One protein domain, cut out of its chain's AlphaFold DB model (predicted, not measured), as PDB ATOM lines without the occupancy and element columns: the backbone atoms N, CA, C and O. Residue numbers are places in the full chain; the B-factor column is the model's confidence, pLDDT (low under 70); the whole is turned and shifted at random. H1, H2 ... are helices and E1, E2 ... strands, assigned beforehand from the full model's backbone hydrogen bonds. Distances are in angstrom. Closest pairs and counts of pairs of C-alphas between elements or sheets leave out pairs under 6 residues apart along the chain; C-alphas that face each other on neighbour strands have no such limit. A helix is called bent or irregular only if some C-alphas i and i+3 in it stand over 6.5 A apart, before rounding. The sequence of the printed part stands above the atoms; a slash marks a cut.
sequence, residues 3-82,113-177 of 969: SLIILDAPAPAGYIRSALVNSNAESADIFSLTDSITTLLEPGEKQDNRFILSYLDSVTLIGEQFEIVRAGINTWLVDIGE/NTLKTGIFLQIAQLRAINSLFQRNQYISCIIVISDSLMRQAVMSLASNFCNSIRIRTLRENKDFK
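What this domain is: This is residues 3 to 82 and 113 to 177 of the 969 residues of the protein "Glyco_trans_2-like domain-containing protein" of Candidatus Omnitrophica bacterium (UniProt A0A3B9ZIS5). A twisted sheet of five parallel strands forms the core, with H1 over one face and H5 over the opposite face. H4 packs beside H5, and the first arm of the long bent helix H3 crosses H4; the second arm, residues 74 to 82, sticks out from the body, as do residues 113 to 118. The printed part has 145 residues with five named helices and five named strands, in the order E1 H1 E2 H2 E3 H3 H4 E4 H5 E5; the sheet runs E3 E2 E1 E4 E5, and the class is mixed, helices and strands. The whole is compact, with a radius of gyration of the C-alphas of 16.6 A and spans of 57 by 40 by 26 A.

Where its parts are: E1, residues 3 to 7, begins at C-alpha 3 (38.655, -20.292, 10.276). H1 is residues 13 to 20, E2 residues 27 to 32 at 16.5 A, H2 residues 36 to 39, and E3 residues 52 to 55. H3, residues 58 to 82, was assigned as one helix by its hydrogen bonds but is bent: C-alphas 71 and 74 are 7.5 A apart. Its arms are H3a, residues 58 to 71, 20.0 A, and H3b, residues 74 to 82, 12.4 A, at a steep tilt of 47 degrees. H4, residues 119 to 135, is 24.1 A long, E4, residues 138 to 144, 16.4 A, and H5, residues 148 to 158, 15.2 A. E5, residues 164 to 167, ends at C-alpha 167 (30.660, -28.646, 16.923).

How they stand to each other: In the sheet, backbone N and O atoms are within hydrogen-bond range across each pair of neighbour strands: for instance N 28 and O 52 at 2.9 A across E2 and E3, N 5 and O 29 at 2.8 A across E1 and E2, N 144 and O 6 at 2.8 A across E4 and E1, and N 143 and O 166 at 2.8 A across E4 and E5. E1, H1, E2; E2, H2, E3; and E4, H5, E5 are strand-helix-strand units, two parallel neighbour strands with a helix between, with right-handed crossovers. H1 lies over E1 at a height over the sheet of 8.8 A, slantwise to the strands at 40 degrees to E1 on the local plane. On the opposite face H5, at a height of 9.5 A, lies over E4 and only just over E5, on which 3 of its C-alphas fall; it runs along the strands, at 2 degrees to E4 on the local plane. H4 only grazes the sheet and touches H5, the same way at a shallow tilt of 22 degrees, closest at the C-alphas of Leu 126 and Val 154, 6.7 A. H3a also only grazes the sheet; it touches H4, opposite ways at a steep tilt of 64 degrees, closest at the C-alphas of Phe 66 and Ala 124, 4.9 A. H2 only grazes the sheet, with residues 36 to 37, and H3b is apart from H4. In H1, H3a, H3b, H4 and H5 every O i to N i+4 pair is within hydrogen-bond range; H2 is too short for such a pair.

The domain as a whole: The C-alphas farthest apart, those of Gly 44 and Glu 82, are 58.7 A apart. Residues 83 to 112 are not printed, and C-alphas 82 and 113 are 20.3 A apart across the cut. Of the links that are printed whole, H2 to E3 is long, with 12 residues. The mean pLDDT of the printed part is 77.9; residues 9 to 25, 35 to 51, 114 to 115 and 169 to 177 are under 70.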
ATOM      1  N   SER A   3      39.182 -19.234   9.396       88.81
ATOM      2  CA  SER A   3      38.655 -20.292  10.276       88.81
ATOM      3  C   SER A   3      39.583 -21.505  10.320       88.81
ATOM      4  O   SER A   3      40.206 -21.831   9.313       88.81
ATOM      5  N   LEU A   4      39.645 -22.202  11.456       91.25
ATOM      6  CA  LEU A   4      40.327 -23.495  11.572       91.25
ATOM      7  C   LEU A   4      39.296 -24.627  11.622       91.25
ATOM      8  O   LEU A   4      38.375 -24.597  12.438       91.25
ATOM      9  N   ILE A   5      39.458 -25.636  10.772       88.69
ATOM     10  CA  ILE A   5      38.631 -26.844  10.749       88.69
ATOM     11  C   ILE A   5      39.482 -28.021  11.211       88.69
ATOM     12  O   ILE A   5      40.479 -28.353  10.574       88.69
ATOM     13  N   ILE A   6      39.074 -28.668  12.303       90.00
ATOM     14  CA  ILE A   6      39.775 -29.820  12.881       90.00
ATOM     15  C   ILE A   6      38.922 -31.067  12.665       90.00
ATOM     16  O   ILE A   6      37.765 -31.088  13.092       90.00
ATOM     17  N   LEU A   7      39.479 -32.097  12.022       86.62
ATOM     18  CA  LEU A   7      38.724 -33.305  11.661       86.62
ATOM     19  C   LEU A   7      39.473 -34.621  11.904       86.62
ATOM     20  O   LEU A   7      40.628 -34.760  11.505       86.62
ATOM     21  N   ASP A   8      38.796 -35.602  12.511       80.50
ATOM     22  CA  ASP A   8      39.311 -36.963  12.764       80.50
ATOM     23  C   ASP A   8      38.629 -38.062  11.928       80.50
ATOM     24  O   ASP A   8      38.833 -39.254  12.146       80.50
ATOM     25  N   ALA A   9      37.786 -37.663  10.981       65.94
ATOM     26  CA  ALA A   9      37.077 -38.572  10.101       65.94
ATOM     27  C   ALA A   9      36.774 -37.890   8.758       65.94
ATOM     28  O   ALA A   9      36.661 -36.659   8.698       65.94
ATOM     29  N   PRO A  10      36.618 -38.673   7.674       58.09
ATOM     30  CA  PRO A  10      36.261 -38.131   6.373       58.09
ATOM     31  C   PRO A  10      34.875 -37.483   6.440       58.09
ATOM     32  O   PRO A  10      33.872 -38.139   6.725       58.09
ATOM     33  N   ALA A  11      34.826 -36.186   6.159       56.94
ATOM     34  CA  ALA A  11      33.594 -35.428   5.995       56.94
ATOM     35  C   ALA A  11      33.447 -35.087   4.506       56.94
ATOM     36  O   ALA A  11      34.427 -34.633   3.945       56.94
ATOM     37  N   PRO A  12      32.293 -35.272   3.843       57.62
ATOM     38  CA  PRO A  12      32.129 -34.879   2.439       57.62
ATOM     39  C   PRO A  12      32.400 -33.384   2.214       57.62
ATOM     40  O   PRO A  12      32.122 -32.568   3.095       57.62
ATOM     41  N   ALA A  13      32.857 -32.986   1.025       54.59
ATOM     42  CA  ALA A  13      33.177 -31.583   0.737       54.59
ATOM     43  C   ALA A  13      31.949 -30.675   0.913       54.59
ATOM     44  O   ALA A  13      32.044 -29.619   1.534       54.59
ATOM     45  N   GLY A  14      30.763 -31.137   0.496       56.94
ATOM     46  CA  GLY A  14      29.482 -30.471   0.771       56.94
ATOM     47  C   GLY A  14      29.185 -30.264   2.265       56.94
ATOM     48  O   GLY A  14      28.603 -29.248   2.647       56.94
ATOM     49  N   TYR A  15      29.645 -31.174   3.131       63.06
ATOM     50  CA  TYR A  15      29.496 -31.065   4.585       63.06
ATOM     51  C   TYR A  15      30.383 -29.950   5.154       63.06
ATOM     52  O   TYR A  15      29.899 -29.104   5.908       63.06
ATOM     53  N   ILE A  16      31.650 -29.890   4.727       63.41
ATOM     54  CA  ILE A  16      32.596 -28.825   5.102       63.41
ATOM     55  C   ILE A  16      32.114 -27.466   4.566       63.41
ATOM     56  O   ILE A  16      32.091 -26.485   5.310       63.41
ATOM     57  N   ARG A  17      31.625 -27.426   3.318       65.62
ATOM     58  CA  ARG A  17      31.041 -26.228   2.687       65.62
ATOM     59  C   ARG A  17      29.876 -25.666   3.510       65.62
ATOM     60  O   ARG A  17      29.896 -24.490   3.863       65.62
ATOM     61  N   SER A  18      28.913 -26.505   3.908       64.19
ATOM     62  CA  SER A  18      27.770 -26.078   4.742       64.19
ATOM     63  C   SER A  18      28.186 -25.497   6.105       64.19
ATOM     64  O   SER A  18      27.492 -24.647   6.666       64.19
ATOM     65  N   ALA A  19      29.329 -25.928   6.648       61.72
ATOM     66  CA  ALA A  19      29.835 -25.443   7.927       61.72
ATOM     67  C   ALA A  19      30.447 -24.033   7.828       61.72
ATOM     68  O   ALA A  19      30.378 -23.273   8.802       61.72
ATOM     69  N   LEU A  20      30.986 -23.675   6.656       63.00
ATOM     70  CA  LEU A  20      31.659 -22.403   6.387       63.00
ATOM     71  C   LEU A  20      30.710 -21.264   6.005       63.00
ATOM     72  O   LEU A  20      30.949 -20.137   6.438       63.00
ATOM     73  N   VAL A  21      29.610 -21.556   5.299       62.69
ATOM     74  CA  VAL A  21      28.627 -20.553   4.823       62.69
ATOM     75  C   VAL A  21      28.103 -19.657   5.952       62.69
ATOM     76  O   VAL A  21      27.878 -18.471   5.752       62.69
ATOM     77  N   ASN A  22      27.995 -20.185   7.173       59.84
ATOM     78  CA  ASN A  22      27.482 -19.431   8.316       59.84
ATOM     79  C   ASN A  22      28.584 -18.745   9.154       59.84
ATOM     80  O   ASN A  22      28.267 -18.233  10.220       59.84
ATOM     81  N   SER A  23      29.876 -18.859   8.812       61.59
ATOM     82  CA  SER A  23      31.008 -18.505   9.704       61.59
ATOM     83  C   SER A  23      31.609 -17.105   9.502       61.59
ATOM     84  O   SER A  23      32.523 -16.743  10.239       61.59
ATOM     85  N   ASN A  24      31.110 -16.317   8.537       65.62
ATOM     86  CA  ASN A  24      31.660 -15.009   8.126       65.62
ATOM     87  C   ASN A  24      33.169 -15.024   7.762       65.62
ATOM     88  O   ASN A  24      33.805 -13.973   7.726       65.62
ATOM     89  N   ALA A  25      33.765 -16.195   7.506       69.94
ATOM     90  CA  ALA A  25      35.184 -16.341   7.176       69.94
ATOM     91  C   ALA A  25      35.416 -16.412   5.663       69.94
ATOM     92  O   ALA A  25      34.671 -17.080   4.960       69.94
ATOM     93  N   GLU A  26      36.482 -15.781   5.174       75.94
ATOM     94  CA  GLU A  26      36.836 -15.717   3.741       75.94
ATOM     95  C   GLU A  26      37.746 -16.884   3.317       75.94
ATOM     96  O   GLU A  26      37.832 -17.242   2.143       75.94
ATOM     97  N   SER A  27      38.435 -17.498   4.284       82.69
ATOM     98  CA  SER A  27      39.307 -18.657   4.080       82.69
ATOM     99  C   SER A  27      39.270 -19.602   5.279       82.69
ATOM    100  O   SER A  27      38.950 -19.194   6.403       82.69
ATOM    101  N   ALA A  28      39.605 -20.872   5.053       83.94
ATOM    102  CA  ALA A  28      39.699 -21.861   6.118       83.94
ATOM    103  C   ALA A  28      40.912 -22.779   5.963       83.94
ATOM    104  O   ALA A  28      41.183 -23.292   4.876       83.94
ATOM    105  N   ASP A  29      41.598 -23.009   7.080       88.88
ATOM    106  CA  ASP A  29      42.627 -24.034   7.187       88.88
ATOM    107  C   ASP A  29      42.015 -25.342   7.673       88.88
ATOM    108  O   ASP A  29      41.224 -25.368   8.618       88.88
ATOM    109  N   ILE A  30      42.414 -26.439   7.043       86.38
ATOM    110  CA  ILE A  30      41.979 -27.787   7.376       86.38
ATOM    111  C   ILE A  30      43.144 -28.522   8.034       86.38
ATOM    112  O   ILE A  30      44.189 -28.737   7.419       86.38
ATOM    113  N   PHE A  31      42.940 -28.938   9.282       90.31
ATOM    114  CA  PHE A  31      43.882 -29.728  10.064       90.31
ATOM    115  C   PHE A  31      43.280 -31.102  10.356       90.31
ATOM    116  O   PHE A  31      42.309 -31.216  11.110       90.31
ATOM    117  N   SER A  32      43.839 -32.160   9.763       86.94
ATOM    118  CA  SER A  32      43.338 -33.512  10.005       86.94
ATOM    119  C   SER A  32      44.143 -34.247  11.059       86.94
ATOM    120  O   SER A  32      45.369 -34.272  11.049       86.94
ATOM    121  N   LEU A  33      43.415 -34.901  11.955       87.25
ATOM    122  CA  LEU A  33      43.956 -35.814  12.947       87.25
ATOM    123  C   LEU A  33      44.094 -37.242  12.399       87.25
ATOM    124  O   LEU A  33      44.523 -38.120  13.138       87.25
ATOM    125  N   THR A  34      43.715 -37.488  11.135       78.19
ATOM    126  CA  THR A  34      43.721 -38.815  10.494       78.19
ATOM    127  C   THR A  34      44.114 -38.756   9.016       78.19
ATOM    128  O   THR A  34      44.162 -37.690   8.412       78.19
ATOM    129  N   ASP A  35      44.370 -39.913   8.410       65.62
ATOM    130  CA  ASP A  35      44.864 -40.025   7.024       65.62
ATOM    131  C   ASP A  35      43.788 -39.767   5.957       65.62
ATOM    132  O   ASP A  35      44.027 -39.905   4.761       65.62
ATOM    133  N   SER A  36      42.568 -39.413   6.373       57.09
ATOM    134  CA  SER A  36      41.370 -39.401   5.531       57.09
ATOM    135  C   SER A  36      41.232 -38.194   4.595       57.09
ATOM    136  O   SER A  36      40.192 -38.053   3.946       57.09
ATOM    137  N   ILE A  37      42.232 -37.310   4.507       52.25
ATOM    138  CA  ILE A  37      42.184 -36.143   3.604       52.25
ATOM    139  C   ILE A  37      42.115 -36.581   2.129       52.25
ATOM    140  O   ILE A  37      41.542 -35.879   1.300       52.25
ATOM    141  N   THR A  38      42.576 -37.786   1.794       46.31
ATOM    142  CA  THR A  38      42.492 -38.337   0.433       46.31
ATOM    143  C   THR A  38      41.088 -38.772  -0.006       46.31
ATOM    144  O   THR A  38      40.902 -39.117  -1.167       46.31
ATOM    145  N   THR A  39      40.076 -38.707   0.866       46.38
ATOM    146  CA  THR A  39      38.675 -39.055   0.531       46.38
ATOM    147  C   THR A  39      37.776 -37.855   0.211       46.38
ATOM    148  O   THR A  39      36.568 -38.019   0.073       46.38
ATOM    149  N   LEU A  40      38.333 -36.643   0.121       41.06
ATOM    150  CA  LEU A  40      37.554 -35.399   0.141       41.06
ATOM    151  C   LEU A  40      37.498 -34.620  -1.181       41.06
ATOM    152  O   LEU A  40      36.816 -33.602  -1.259       41.06
ATOM    153  N   LEU A  41      38.149 -35.118  -2.227       39.53
ATOM    154  CA  LEU A  41      37.902 -34.677  -3.594       39.53
ATOM    155  C   LEU A  41      37.562 -35.923  -4.403       39.53
ATOM    156  O   LEU A  41      38.449 -36.689  -4.773       39.53
ATOM    157  N   GLU A  42      36.271 -36.147  -4.657       37.34
ATOM    158  CA  GLU A  42      35.914 -36.959  -5.817       37.34
ATOM    159  C   GLU A  42      36.613 -36.331  -7.036       37.34
ATOM    160  O   GLU A  42      36.577 -35.100  -7.180       37.34
ATOM    161  N   PRO A  43      37.285 -37.122  -7.889       32.75
ATOM    162  CA  PRO A  43      37.881 -36.610  -9.116       32.75
ATOM    163  C   PRO A  43      36.758 -36.062 -10.010       32.75
ATOM    164  O   PRO A  43      36.109 -36.813 -10.730       32.75
ATOM    165  N   GLY A  44      36.476 -34.759  -9.908       40.34
ATOM    166  CA  GLY A  44      35.396 -34.104 -10.650       40.34
ATOM    167  C   GLY A  44      34.706 -32.912  -9.972       40.34
ATOM    168  O   GLY A  44      34.026 -32.158 -10.669       40.34
ATOM    169  N   GLU A  45      34.863 -32.675  -8.663       41.25
ATOM    170  CA  GLU A  45      34.245 -31.489  -8.043       41.25
ATOM    171  C   GLU A  45      35.000 -30.194  -8.398       41.25
ATOM    172  O   GLU A  45      36.135 -29.971  -7.973       41.25
ATOM    173  N   LYS A  46      34.344 -29.313  -9.169       42.09
ATOM    174  CA  LYS A  46      34.831 -27.965  -9.504       42.09
ATOM    175  C   LYS A  46      35.100 -27.153  -8.228       42.09
ATOM    176  O   LYS A  46      34.219 -27.030  -7.377       42.09
ATOM    177  N   GLN A  47      36.292 -26.555  -8.124       47.19
ATOM    178  CA  GLN A  47      36.553 -25.470  -7.173       47.19
ATOM    179  C   GLN A  47      35.564 -24.329  -7.454       47.19
ATOM    180  O   GLN A  47      35.531 -23.792  -8.557       47.19
ATOM    181  N   ASP A  48      34.730 -23.992  -6.473       45.47
ATOM    182  CA  ASP A  48      33.845 -22.829  -6.539       45.47
ATOM    183  C   ASP A  48      34.615 -21.596  -6.031       45.47
ATOM    184  O   ASP A  48      35.188 -21.622  -4.940       45.47
ATOM    185  N   ASN A  49      34.639 -20.515  -6.815       52.91
ATOM    186  CA  ASN A  49      35.518 -19.341  -6.663       52.91
ATOM    187  C   ASN A  49      35.217 -18.438  -5.438       52.91
ATOM    188  O   ASN A  49      35.708 -17.312  -5.380       52.91
ATOM    189  N   ARG A  50      34.403 -18.874  -4.463       57.41
ATOM    190  CA  ARG A  50      33.935 -18.022  -3.344       57.41
ATOM    191  C   ARG A  50      34.677 -18.189  -2.010       57.41
ATOM    192  O   ARG A  50      34.569 -17.290  -1.184       57.41
ATOM    193  N   PHE A  51      35.403 -19.288  -1.770       65.38
ATOM    194  CA  PHE A  51      36.113 -19.540  -0.498       65.38
ATOM    195  C   PHE A  51      37.447 -20.271  -0.715       65.38
ATOM    196  O   PHE A  51      37.499 -21.263  -1.440       65.38
ATOM    197  N   ILE A  52      38.513 -19.834  -0.033       75.19
ATOM    198  CA  ILE A  52      39.849 -20.451  -0.132       75.19
ATOM    199  C   ILE A  52      40.025 -21.503   0.975       75.19
ATOM    200  O   ILE A  52      40.013 -21.166   2.161       75.19
ATOM    201  N   LEU A  53      40.212 -22.771   0.592       77.25
ATOM    202  CA  LEU A  53      40.546 -23.876   1.502       77.25
ATOM    203  C   LEU A  53      42.034 -24.216   1.404       77.25
ATOM    204  O   LEU A  53      42.536 -24.472   0.311       77.25
ATOM    205  N   SER A  54      42.718 -24.271   2.544       82.50
ATOM    206  CA  SER A  54      44.130 -24.648   2.638       82.50
ATOM    207  C   SER A  54      44.293 -25.854   3.559       82.50
ATOM    208  O   SER A  54      43.773 -25.868   4.672       82.50
ATOM    209  N   TYR A  55      45.005 -26.885   3.107       82.19
ATOM    210  CA  TYR A  55      45.288 -28.074   3.913       82.19
ATOM    211  C   TYR A  55      46.639 -27.919   4.602       82.19
ATOM    212  O   TYR A  55      47.649 -27.653   3.953       82.19
ATOM    213  N   LEU A  56      46.656 -28.093   5.920       87.31
ATOM    214  CA  LEU A  56      47.880 -28.011   6.709       87.31
ATOM    215  C   LEU A  56      48.612 -29.359   6.717       87.31
ATOM    216  O   LEU A  56      47.979 -30.415   6.742       87.31
ATOM    217  N   ASP A  57      49.950 -29.330   6.755       87.31
ATOM    218  CA  ASP A  57      50.783 -30.530   6.936       87.31
ATOM    219  C   ASP A  57      50.690 -31.029   8.388       87.31
ATOM    220  O   ASP A  57      51.568 -30.807   9.229       87.31
ATOM    221  N   SER A  58      49.574 -31.693   8.694       89.19
ATOM    222  CA  SER A  58      49.303 -32.256  10.014       89.19
ATOM    223  C   SER A  58      50.347 -33.291  10.431       89.19
ATOM    224  O   SER A  58      50.679 -33.353  11.611       89.19
ATOM    225  N   VAL A  59      50.913 -34.053   9.487       87.31
ATOM    226  CA  VAL A  59      51.935 -35.072   9.773       87.31
ATOM    227  C   VAL A  59      53.166 -34.435  10.415       87.31
ATOM    228  O   VAL A  59      53.615 -34.888  11.468       87.31
ATOM    229  N   THR A  60      53.709 -33.377   9.806       89.06
ATOM    230  CA  THR A  60      54.902 -32.699  10.340       89.06
ATOM    231  C   THR A  60      54.604 -32.020  11.666       89.06
ATOM    232  O   THR A  60      55.335 -32.223  12.632       89.06
ATOM    233  N   LEU A  61      53.502 -31.270  11.740       91.19
ATOM    234  CA  LEU A  61      53.149 -30.508  12.938       91.19
ATOM    235  C   LEU A  61      52.893 -31.411  14.152       91.19
ATOM    236  O   LEU A  61      53.349 -31.105  15.254       91.19
ATOM    237  N   ILE A  62      52.183 -32.529  13.969       91.56
ATOM    238  CA  ILE A  62      51.947 -33.506  15.043       91.56
ATOM    239  C   ILE A  62      53.257 -34.207  15.407       91.56
ATOM    240  O   ILE A  62      53.548 -34.347  16.594       91.56
ATOM    241  N   GLY A  63      54.069 -34.591  14.415       87.50
ATOM    242  CA  GLY A  63      55.367 -35.230  14.631       87.50
ATOM    243  C   GLY A  63      56.321 -34.380  15.479       87.50
ATOM    244  O   GLY A  63      56.868 -34.874  16.459       87.50
ATOM    245  N   GLU A  64      56.456 -33.087  15.177       89.31
ATOM    246  CA  GLU A  64      57.277 -32.156  15.969       89.31
ATOM    247  C   GLU A  64      56.816 -32.072  17.431       89.31
ATOM    248  O   GLU A  64      57.626 -32.087  18.359       89.31
ATOM    249  N   GLN A  65      55.501 -32.003  17.664       91.50
ATOM    250  CA  GLN A  65      54.965 -31.964  19.026       91.50
ATOM    251  C   GLN A  65      55.093 -33.304  19.742       91.50
ATOM    252  O   GLN A  65      55.267 -33.330  20.962       91.50
ATOM    253  N   PHE A  66      55.036 -34.407  19.004       88.06
ATOM    254  CA  PHE A  66      55.234 -35.739  19.545       88.06
ATOM    255  C   PHE A  66      56.659 -35.934  20.067       88.06
ATOM    256  O   PHE A  66      56.828 -36.477  21.153       88.06
ATOM    257  N   GLU A  67      57.672 -35.411  19.374       85.31
ATOM    258  CA  GLU A  67      59.060 -35.438  19.855       85.31
ATOM    259  C   GLU A  67      59.237 -34.682  21.183       85.31
ATOM    260  O   GLU A  67      59.978 -35.122  22.063       85.31
ATOM    261  N   ILE A  68      58.494 -33.590  21.388       88.12
ATOM    262  CA  ILE A  68      58.470 -32.874  22.673       88.12
ATOM    263  C   ILE A  68      57.820 -33.736  23.759       88.12
ATOM    264  O   ILE A  68      58.347 -33.826  24.871       88.12
ATOM    265  N   VAL A  69      56.689 -34.385  23.447       88.56
ATOM    266  CA  VAL A  69      56.047 -35.341  24.363       88.56
ATOM    267  C   VAL A  69      57.028 -36.451  24.721       88.56
ATOM    268  O   VAL A  69      57.233 -36.718  25.901       88.56
ATOM    269  N   ARG A  70      57.725 -37.017  23.738       83.75
ATOM    270  CA  ARG A  70      58.736 -38.054  23.937       83.75
ATOM    271  C   ARG A  70      59.868 -37.639  24.854       83.75
ATOM    272  O   ARG A  70      60.230 -38.399  25.745       83.75
ATOM    273  N   ALA A  71      60.429 -36.458  24.635       84.00
ATOM    274  CA  ALA A  71      61.570 -35.991  25.405       84.00
ATOM    275  C   ALA A  71      61.218 -35.729  26.880       84.00
ATOM    276  O   ALA A  71      62.068 -35.917  27.744       84.00
ATOM    277  N   GLY A  72      59.983 -35.302  27.174       86.56
ATOM    278  CA  GLY A  72      59.577 -34.911  28.528       86.56
ATOM    279  C   GLY A  72      58.784 -35.955  29.321       86.56
ATOM    280  O   GLY A  72      58.728 -35.861  30.544       86.56
ATOM    281  N   ILE A  73      58.142 -36.928  28.665       87.62
ATOM    282  CA  ILE A  73      57.145 -37.809  29.301       87.62
ATOM    283  C   ILE A  73      57.702 -38.623  30.472       87.62
ATOM    284  O   ILE A  73      57.029 -38.763  31.489       87.62
ATOM    285  N   ASN A  74      58.930 -39.133  30.351       86.06
ATOM    286  CA  ASN A  74      59.555 -39.924  31.408       86.06
ATOM    287  C   ASN A  74      59.768 -39.082  32.662       86.06
ATOM    288  O   ASN A  74      59.305 -39.468  33.732       86.06
ATOM    289  N   THR A  75      60.375 -37.906  32.509       87.19
ATOM    290  CA  THR A  75      60.610 -36.972  33.609       87.19
ATOM    291  C   THR A  75      59.299 -36.539  34.259       87.19
ATOM    292  O   THR A  75      59.178 -36.626  35.477       87.19
ATOM    293  N   TRP A  76      58.297 -36.187  33.450       90.12
ATOM    294  CA  TRP A  76      56.967 -35.798  33.921       90.12
ATOM    295  C   TRP A  76      56.296 -36.877  34.784       90.12
ATOM    296  O   TRP A  76      55.722 -36.578  35.828       90.12
ATOM    297  N   LEU A  77      56.387 -38.148  34.386       89.44
ATOM    298  CA  LEU A  77      55.795 -39.251  35.147       89.44
ATOM    299  C   LEU A  77      56.524 -39.532  36.461       89.44
ATOM    300  O   LEU A  77      55.865 -39.866  37.447       89.44
ATOM    301  N   VAL A  78      57.850 -39.374  36.488       89.00
ATOM    302  CA  VAL A  78      58.611 -39.415  37.743       89.00
ATOM    303  C   VAL A  78      58.148 -38.310  38.672       89.00
ATOM    304  O   VAL A  78      57.846 -38.586  39.827       89.00
ATOM    305  N   ASP A  79      58.030 -37.085  38.164       90.94
ATOM    306  CA  ASP A  79      57.633 -35.938  38.976       90.94
ATOM    307  C   ASP A  79      56.239 -36.159  39.589       90.94
ATOM    308  O   ASP A  79      56.040 -35.889  40.773       90.94
ATOM    309  N   ILE A  80      55.298 -36.759  38.846       91.69
ATOM    310  CA  ILE A  80      53.991 -37.171  39.390       91.69
ATOM    311  C   ILE A  80      54.145 -38.216  40.500       91.69
ATOM    312  O   ILE A  80      53.516 -38.081  41.547       91.69
ATOM    313  N   GLY A  81      54.939 -39.269  40.285       90.44
ATOM    314  CA  GLY A  81      55.117 -40.345  41.266       90.44
ATOM    315  C   GLY A  81      55.804 -39.889  42.560       90.44
ATOM    316  O   GLY A  81      55.454 -40.368  43.643       90.44
ATOM    317  N   GLU A  82      56.746 -38.950  42.446       89.94
ATOM    318  CA  GLU A  82      57.531 -38.372  43.546       89.94
ATOM    319  C   GLU A  82      56.842 -37.180  44.233       89.94
ATOM    320  O   GLU A  82      57.278 -36.755  45.304       89.94
ATOM    321  N   ASN A 113      52.775 -47.478  27.752       72.44
ATOM    322  CA  ASN A 113      52.632 -48.109  26.438       72.44
ATOM    323  C   ASN A 113      51.636 -47.400  25.489       72.44
ATOM    324  O   ASN A 113      50.422 -47.435  25.700       72.44
ATOM    325  N   THR A 114      52.146 -46.828  24.394       67.38
ATOM    326  CA  THR A 114      51.359 -46.095  23.385       67.38
ATOM    327  C   THR A 114      50.435 -46.988  22.556       67.38
ATOM    328  O   THR A 114      49.430 -46.514  22.040       67.38
ATOM    329  N   LEU A 115      50.708 -48.295  22.476       68.38
ATOM    330  CA  LEU A 115      49.810 -49.261  21.830       68.38
ATOM    331  C   LEU A 115      48.603 -49.605  22.716       68.38
ATOM    332  O   LEU A 115      47.579 -50.071  22.219       68.38
ATOM    333  N   LYS A 116      48.710 -49.390  24.036       71.50
ATOM    334  CA  LYS A 116      47.602 -49.589  24.986       71.50
ATOM    335  C   LYS A 116      46.800 -48.314  25.231       71.50
ATOM    336  O   LYS A 116      45.648 -48.411  25.652       71.50
ATOM    337  N   THR A 117      47.381 -47.140  24.977       78.56
ATOM    338  CA  THR A 117      46.695 -45.850  25.115       78.56
ATOM    339  C   THR A 117      47.112 -44.842  24.044       78.56
ATOM    340  O   THR A 117      48.287 -44.514  23.897       78.56
ATOM    341  N   GLY A 118      46.123 -44.282  23.340       83.19
ATOM    342  CA  GLY A 118      46.322 -43.207  22.359       83.19
ATOM    343  C   GLY A 118      46.504 -41.815  22.977       83.19
ATOM    344  O   GLY A 118      46.688 -40.845  22.248       83.19
ATOM    345  N   ILE A 119      46.467 -41.695  24.310       88.62
ATOM    346  CA  ILE A 119      46.439 -40.396  25.004       88.62
ATOM    347  C   ILE A 119      47.693 -39.562  24.720       88.62
ATOM    348  O   ILE A 119      47.592 -38.353  24.543       88.62
ATOM    349  N   PHE A 120      48.873 -40.175  24.607       88.06
ATOM    350  CA  PHE A 120      50.103 -39.425  24.318       88.06
ATOM    351  C   PHE A 120      50.122 -38.840  22.902       88.06
ATOM    352  O   PHE A 120      50.589 -37.717  22.710       88.06
ATOM    353  N   LEU A 121      49.540 -39.548  21.927       89.00
ATOM    354  CA  LEU A 121      49.313 -38.997  20.592       89.00
ATOM    355  C   LEU A 121      48.284 -37.861  20.639       89.00
ATOM    356  O   LEU A 121      48.521 -36.810  20.054       89.00
ATOM    357  N   GLN A 122      47.182 -38.032  21.372       91.81
ATOM    358  CA  GLN A 122      46.167 -36.984  21.541       91.81
ATOM    359  C   GLN A 122      46.749 -35.722  22.196       91.81
ATOM    360  O   GLN A 122      46.436 -34.611  21.773       91.81
ATOM    361  N   ILE A 123      47.655 -35.867  23.171       92.25
ATOM    362  CA  ILE A 123      48.394 -34.741  23.762       92.25
ATOM    363  C   ILE A 123      49.255 -34.051  22.696       92.25
ATOM    364  O   ILE A 123      49.209 -32.826  22.585       92.25
ATOM    365  N   ALA A 124      50.001 -34.799  21.875       92.06
ATOM    366  CA  ALA A 124      50.790 -34.221  20.783       92.06
ATOM    367  C   ALA A 124      49.911 -33.488  19.749       92.06
ATOM    368  O   ALA A 124      50.222 -32.363  19.357       92.06
ATOM    369  N   GLN A 125      48.774 -34.075  19.369       94.06
ATOM    370  CA  GLN A 125      47.784 -33.460  18.482       94.06
ATOM    371  C   GLN A 125      47.220 -32.162  19.073       94.06
ATOM    372  O   GLN A 125      47.155 -31.143  18.386       94.06
ATOM    373  N   LEU A 126      46.866 -32.161  20.359       94.88
ATOM    374  CA  LEU A 126      46.336 -30.980  21.036       94.88
ATOM    375  C   LEU A 126      47.387 -29.869  21.146       94.88
ATOM    376  O   LEU A 126      47.075 -28.695  20.959       94.88
ATOM    377  N   ARG A 127      48.652 -30.232  21.386       94.44
ATOM    378  CA  ARG A 127      49.775 -29.290  21.339       94.44
ATOM    379  C   ARG A 127      49.976 -28.700  19.946       94.44
ATOM    380  O   ARG A 127      50.257 -27.508  19.845       94.44
ATOM    381  N   ALA A 128      49.811 -29.494  18.890       94.94
ATOM    382  CA  ALA A 128      49.920 -29.011  17.514       94.94
ATOM    383  C   ALA A 128      48.807 -28.002  17.206       94.94
ATOM    384  O   ALA A 128      49.084 -26.916  16.699       94.94
ATOM    385  N   ILE A 129      47.573 -28.302  17.626       95.25
ATOM    386  CA  ILE A 129      46.437 -27.374  17.541       95.25
ATOM    387  C   ILE A 129      46.723 -26.088  18.334       95.25
ATOM    388  O   ILE A 129      46.525 -24.991  17.816       95.25
ATOM    389  N   ASN A 130      47.254 -26.192  19.556       94.56
ATOM    390  CA  ASN A 130      47.633 -25.022  20.354       94.56
ATOM    391  C   ASN A 130      48.708 -24.179  19.649       94.56
ATOM    392  O   ASN A 130      48.597 -22.959  19.595       94.56
ATOM    393  N   SER A 131      49.719 -24.816  19.053       93.75
ATOM    394  CA  SER A 131      50.741 -24.109  18.276       93.75
ATOM    395  C   SER A 131      50.150 -23.409  17.050       93.75
ATOM    396  O   SER A 131      50.637 -22.342  16.682       93.75
ATOM    397  N   LEU A 132      49.126 -23.978  16.408       94.06
ATOM    398  CA  LEU A 132      48.441 -23.335  15.287       94.06
ATOM    399  C   LEU A 132      47.671 -22.095  15.732       94.06
ATOM    400  O   LEU A 132      47.781 -21.071  15.061       94.06
ATOM    401  N   PHE A 133      46.949 -22.174  16.852       93.50
ATOM    402  CA  PHE A 133      46.252 -21.028  17.439       93.50
ATOM    403  C   PHE A 133      47.205 -19.919  17.896       93.50
ATOM    404  O   PHE A 133      46.888 -18.745  17.763       93.50
ATOM    405  N   GLN A 134      48.388 -20.270  18.401       91.06
ATOM    406  CA  GLN A 134      49.396 -19.282  18.797       91.06
ATOM    407  C   GLN A 134      50.065 -18.600  17.596       91.06
ATOM    408  O   GLN A 134      50.426 -17.430  17.682       91.06
ATOM    409  N   ARG A 135      50.253 -19.324  16.483       91.62
ATOM    410  CA  ARG A 135      50.920 -18.807  15.273       91.62
ATOM    411  C   ARG A 135      49.980 -18.047  14.335       91.62
ATOM    412  O   ARG A 135      50.457 -17.227  13.560       91.62
ATOM    413  N   ASN A 136      48.679 -18.330  14.369       87.94
ATOM    414  CA  ASN A 136      47.704 -17.776  13.430       87.94
ATOM    415  C   ASN A 136      46.499 -17.184  14.169       87.94
ATOM    416  O   ASN A 136      45.997 -17.767  15.124       87.94
ATOM    417  N   GLN A 137      45.968 -16.072  13.663       85.50
ATOM    418  CA  GLN A 137      44.757 -15.449  14.201       85.50
ATOM    419  C   GLN A 137      43.498 -16.051  13.555       85.50
ATOM    420  O   GLN A 137      43.044 -15.597  12.502       85.50
ATOM    421  N   TYR A 138      42.932 -17.087  14.181       90.69
ATOM    422  CA  TYR A 138      41.663 -17.689  13.758       90.69
ATOM    423  C   TYR A 138      40.474 -17.055  14.482       90.69
ATOM    424  O   TYR A 138      40.409 -17.052  15.708       90.69
ATOM    425  N   ILE A 139      39.482 -16.586  13.726       87.50
ATOM    426  CA  ILE A 139      38.266 -15.977  14.291       87.50
ATOM    427  C   ILE A 139      37.219 -17.016  14.715       87.50
ATOM    428  O   ILE A 139      36.395 -16.753  15.594       87.50
ATOM    429  N   SER A 140      37.242 -18.200  14.095       89.56
ATOM    430  CA  SER A 140      36.332 -19.296  14.415       89.56
ATOM    431  C   SER A 140      36.997 -20.668  14.290       89.56
ATOM    432  O   SER A 140      37.938 -20.849  13.513       89.56
ATOM    433  N   CYS A 141      36.491 -21.633  15.060       90.75
ATOM    434  CA  CYS A 141      36.947 -23.020  15.063       90.75
ATOM    435  C   CYS A 141      35.768 -23.974  14.827       90.75
ATOM    436  O   CYS A 141      34.750 -23.914  15.523       90.75
ATOM    437  N   ILE A 142      35.906 -24.868  13.847       88.44
ATOM    438  CA  ILE A 142      34.930 -25.912  13.525       88.44
ATOM    439  C   ILE A 142      35.528 -27.262  13.921       88.44
ATOM    440  O   ILE A 142      36.542 -27.691  13.373       88.44
ATOM    441  N   ILE A 143      34.879 -27.945  14.862       89.00
ATOM    442  CA  ILE A 143      35.351 -29.199  15.450       89.00
ATOM    443  C   ILE A 143      34.503 -30.355  14.917       89.00
ATOM    444  O   ILE A 143      33.307 -30.457  15.214       89.00
ATOM    445  N   VAL A 144      35.145 -31.241  14.154       86.19
ATOM    446  CA  VAL A 144      34.580 -32.467  13.571       86.19
ATOM    447  C   VAL A 144      35.356 -33.671  14.115       86.19
ATOM    448  O   VAL A 144      36.082 -34.351  13.396       86.19
ATOM    449  N   ILE A 145      35.257 -33.885  15.428       84.69
ATOM    450  CA  ILE A 145      36.002 -34.929  16.143       84.69
ATOM    451  C   ILE A 145      35.020 -35.940  16.732       84.69
ATOM    452  O   ILE A 145      34.123 -35.581  17.499       84.69
ATOM    453  N   SER A 146      35.200 -37.206  16.387       79.25
ATOM    454  CA  SER A 146      34.404 -38.345  16.824       79.25
ATOM    455  C   SER A 146      34.718 -38.716  18.272       79.25
ATOM    456  O   SER A 146      33.787 -38.914  19.052       79.25
ATOM    457  N   ASP A 147      35.994 -38.732  18.667       82.38
ATOM    458  CA  ASP A 147      36.395 -39.004  20.053       82.38
ATOM    459  C   ASP A 147      35.910 -37.902  21.014       82.38
ATOM    460  O   ASP A 147      36.195 -36.717  20.835       82.38
ATOM    461  N   SER A 148      35.143 -38.282  22.038       83.06
ATOM    462  CA  SER A 148      34.496 -37.320  22.935       83.06
ATOM    463  C   SER A 148      35.486 -36.581  23.837       83.06
ATOM    464  O   SER A 148      35.306 -35.384  24.064       83.06
ATOM    465  N   LEU A 149      36.538 -37.253  24.315       87.06
ATOM    466  CA  LEU A 149      37.539 -36.652  25.199       87.06
ATOM    467  C   LEU A 149      38.403 -35.646  24.435       87.06
ATOM    468  O   LEU A 149      38.575 -34.513  24.882       87.06
ATOM    469  N   MET A 150      38.882 -36.025  23.249       90.38
ATOM    470  CA  MET A 150      39.648 -35.138  22.377       90.38
ATOM    471  C   MET A 150      38.809 -33.935  21.936       90.38
ATOM    472  O   MET A 150      39.292 -32.806  21.956       90.38
ATOM    473  N   ARG A 151      37.527 -34.139  21.608       90.50
ATOM    474  CA  ARG A 151      36.603 -33.045  21.274       90.50
ATOM    475  C   ARG A 151      36.482 -32.034  22.416       90.50
ATOM    476  O   ARG A 151      36.592 -30.837  22.166       90.50
ATOM    477  N   GLN A 152      36.288 -32.499  23.651       90.12
ATOM    478  CA  GLN A 152      36.195 -31.625  24.825       90.12
ATOM    479  C   GLN A 152      37.508 -30.872  25.090       90.12
ATOM    480  O   GLN A 152      37.477 -29.669  25.346       90.12
ATOM    481  N   ALA A 153      38.653 -31.545  24.955       92.94
ATOM    482  CA  ALA A 153      39.969 -30.923  25.101       92.94
ATOM    483  C   ALA A 153      40.204 -29.816  24.054       92.94
ATOM    484  O   ALA A 153      40.628 -28.709  24.387       92.94
ATOM    485  N   VAL A 154      39.857 -30.074  22.787       94.12
ATOM    486  CA  VAL A 154      39.955 -29.082  21.703       94.12
ATOM    487  C   VAL A 154      38.989 -27.916  21.916       94.12
ATOM    488  O   VAL A 154      39.360 -26.775  21.655       94.12
ATOM    489  N   MET A 155      37.777 -28.163  22.421       93.00
ATOM    490  CA  MET A 155      36.833 -27.095  22.768       93.00
ATOM    491  C   MET A 155      37.374 -26.180  23.869       93.00
ATOM    492  O   MET A 155      37.343 -24.962  23.706       93.00
ATOM    493  N   SER A 156      37.886 -26.763  24.959       92.25
ATOM    494  CA  SER A 156      38.497 -26.023  26.074       92.25
ATOM    495  C   SER A 156      39.700 -25.195  25.617       92.25
ATOM    496  O   SER A 156      39.922 -24.072  26.070       92.25
ATOM    497  N   LEU A 157      40.473 -25.728  24.671       93.25
ATOM    498  CA  LEU A 157      41.569 -24.997  24.062       93.25
ATOM    499  C   LEU A 157      41.059 -23.826  23.211       93.25
ATOM    500  O   LEU A 157      41.489 -22.691  23.412       93.25
ATOM    501  N   ALA A 158      40.135 -24.094  22.286       92.12
ATOM    502  CA  ALA A 158      39.637 -23.121  21.319       92.12
ATOM    503  C   ALA A 158      38.906 -21.935  21.972       92.12
ATOM    504  O   ALA A 158      38.952 -20.836  21.422       92.12
ATOM    505  N   SER A 159      38.287 -22.109  23.147       91.50
ATOM    506  CA  SER A 159      37.605 -21.014  23.866       91.50
ATOM    507  C   SER A 159      38.532 -19.889  24.306       91.50
ATOM    508  O   SER A 159      38.057 -18.792  24.573       91.50
ATOM    509  N   ASN A 160      39.844 -20.136  24.353       90.25
ATOM    510  CA  ASN A 160      40.830 -19.110  24.682       90.25
ATOM    511  C   ASN A 160      41.320 -18.327  23.451       90.25
ATOM    512  O   ASN A 160      42.017 -17.331  23.618       90.25
ATOM    513  N   PHE A 161      40.999 -18.778  22.232       90.06
ATOM    514  CA  PHE A 161      41.561 -18.232  20.989       90.06
ATOM    515  C   PHE A 161      40.516 -17.782  19.963       90.06
ATOM    516  O   PHE A 161      40.820 -16.924  19.140       90.06
ATOM    517  N   CYS A 162      39.306 -18.349  19.976       87.94
ATOM    518  CA  CYS A 162      38.287 -18.088  18.960       87.94
ATOM    519  C   CYS A 162      37.009 -17.489  19.553       87.94
ATOM    520  O   CYS A 162      36.501 -17.963  20.566       87.94
ATOM    521  N   ASN A 163      36.419 -16.534  18.829       84.69
ATOM    522  CA  ASN A 163      35.149 -15.900  19.200       84.69
ATOM    523  C   ASN A 163      33.935 -16.792  18.896       84.69
ATOM    524  O   ASN A 163      32.879 -16.648  19.507       84.69
ATOM    525  N   SER A 164      34.062 -17.707  17.929       85.56
ATOM    526  CA  SER A 164      33.000 -18.641  17.550       85.56
ATOM    527  C   SER A 164      33.528 -20.072  17.479       85.56
ATOM    528  O   SER A 164      34.480 -20.356  16.754       85.56
ATOM    529  N   ILE A 165      32.893 -20.988  18.213       88.69
ATOM    530  CA  ILE A 165      33.210 -22.422  18.198       88.69
ATOM    531  C   ILE A 165      31.976 -23.184  17.746       88.69
ATOM    532  O   ILE A 165      30.873 -22.967  18.251       88.69
ATOM    533  N   ARG A 166      32.154 -24.099  16.794       85.62
ATOM    534  CA  ARG A 166      31.074 -24.937  16.270       85.62
ATOM    535  C   ARG A 166      31.447 -26.396  16.349       85.62
ATOM    536  O   ARG A 166      32.519 -26.795  15.912       85.62
ATOM    537  N   ILE A 167      30.514 -27.197  16.845       83.69
ATOM    538  CA  ILE A 167      30.660 -28.646  16.923       83.69
ATOM    539  C   ILE A 167      29.780 -29.268  15.849       83.69
ATOM    540  O   ILE A 167      28.607 -28.913  15.695       83.69
ATOM    541  N   ARG A 168      30.346 -30.217  15.109       77.31
ATOM    542  CA  ARG A 168      29.619 -31.023  14.135       77.31
ATOM    543  C   ARG A 168      29.826 -32.491  14.463       77.31
ATOM    544  O   ARG A 168      30.941 -32.998  14.442       77.31
ATOM    545  N   THR A 169      28.735 -33.161  14.809       66.19
ATOM    546  CA  THR A 169      28.732 -34.591  15.100       66.19
ATOM    547  C   THR A 169      28.563 -35.381  13.809       66.19
ATOM    548  O   THR A 169      27.593 -35.210  13.066       66.19
ATOM    549  N   LEU A 170      29.511 -36.277  13.547       62.00
ATOM    550  CA  LEU A 170      29.330 -37.357  12.583       62.00
ATOM    551  C   LEU A 170      28.443 -38.436  13.224       62.00
ATOM    552  O   LEU A 170      28.460 -38.611  14.442       62.00
ATOM    553  N   ARG A 171      27.623 -39.136  12.426       55.16
ATOM    554  CA  ARG A 171      26.745 -40.210  12.932       55.16
ATOM    555  C   ARG A 171      27.582 -41.251  13.683       55.16
ATOM    556  O   ARG A 171      28.404 -41.929  13.073       55.16
ATOM    557  N   GLU A 172      27.340 -41.397  14.985       52.56
ATOM    558  CA  GLU A 172      28.004 -42.408  15.808       52.56
ATOM    559  C   GLU A 172      27.629 -43.827  15.362       52.56
ATOM    560  O   GLU A 172      26.492 -44.120  14.967       52.56
ATOM    561  N   ASN A 173      28.610 -44.722  15.428       47.75
ATOM    562  CA  ASN A 173      28.446 -46.117  15.056       47.75
ATOM    563  C   ASN A 173      27.546 -46.833  16.084       47.75
ATOM    564  O   ASN A 173      27.815 -46.816  17.283       47.75
ATOM    565  N   LYS A 174      26.464 -47.465  15.611       48.72
ATOM    566  CA  LYS A 174      25.327 -47.975  16.409       48.72
ATOM    567  C   LYS A 174      25.584 -49.304  17.152       48.72
ATOM    568  O   LYS A 174      24.645 -50.077  17.340       48.72
ATOM    569  N   ASP A 175      26.814 -49.630  17.552       60.25
ATOM    570  CA  ASP A 175      27.052 -50.891  18.274       60.25
ATOM    571  C   ASP A 175      26.551 -50.784  19.725       60.25
ATOM    572  O   ASP A 175      27.027 -49.976  20.525       60.25
ATOM    573  N   PHE A 176      25.585 -51.633  20.076       68.50
ATOM    574  CA  PHE A 176      24.963 -51.699  21.397       68.50
ATOM    575  C   PHE A 176      25.980 -51.891  22.535       68.50
ATOM    576  O   PHE A 176      25.832 -51.290  23.599       68.50
ATOM    577  N   LYS A 177      27.046 -52.677  22.321       66.69
ATOM    578  CA  LYS A 177      28.088 -52.886  23.345       66.69
ATOM    579  C   LYS A 177      28.919 -51.631  23.587       66.69
ATOM    580  O   LYS A 177      29.290 -51.354  24.726       66.69
TER     581      LYS A 177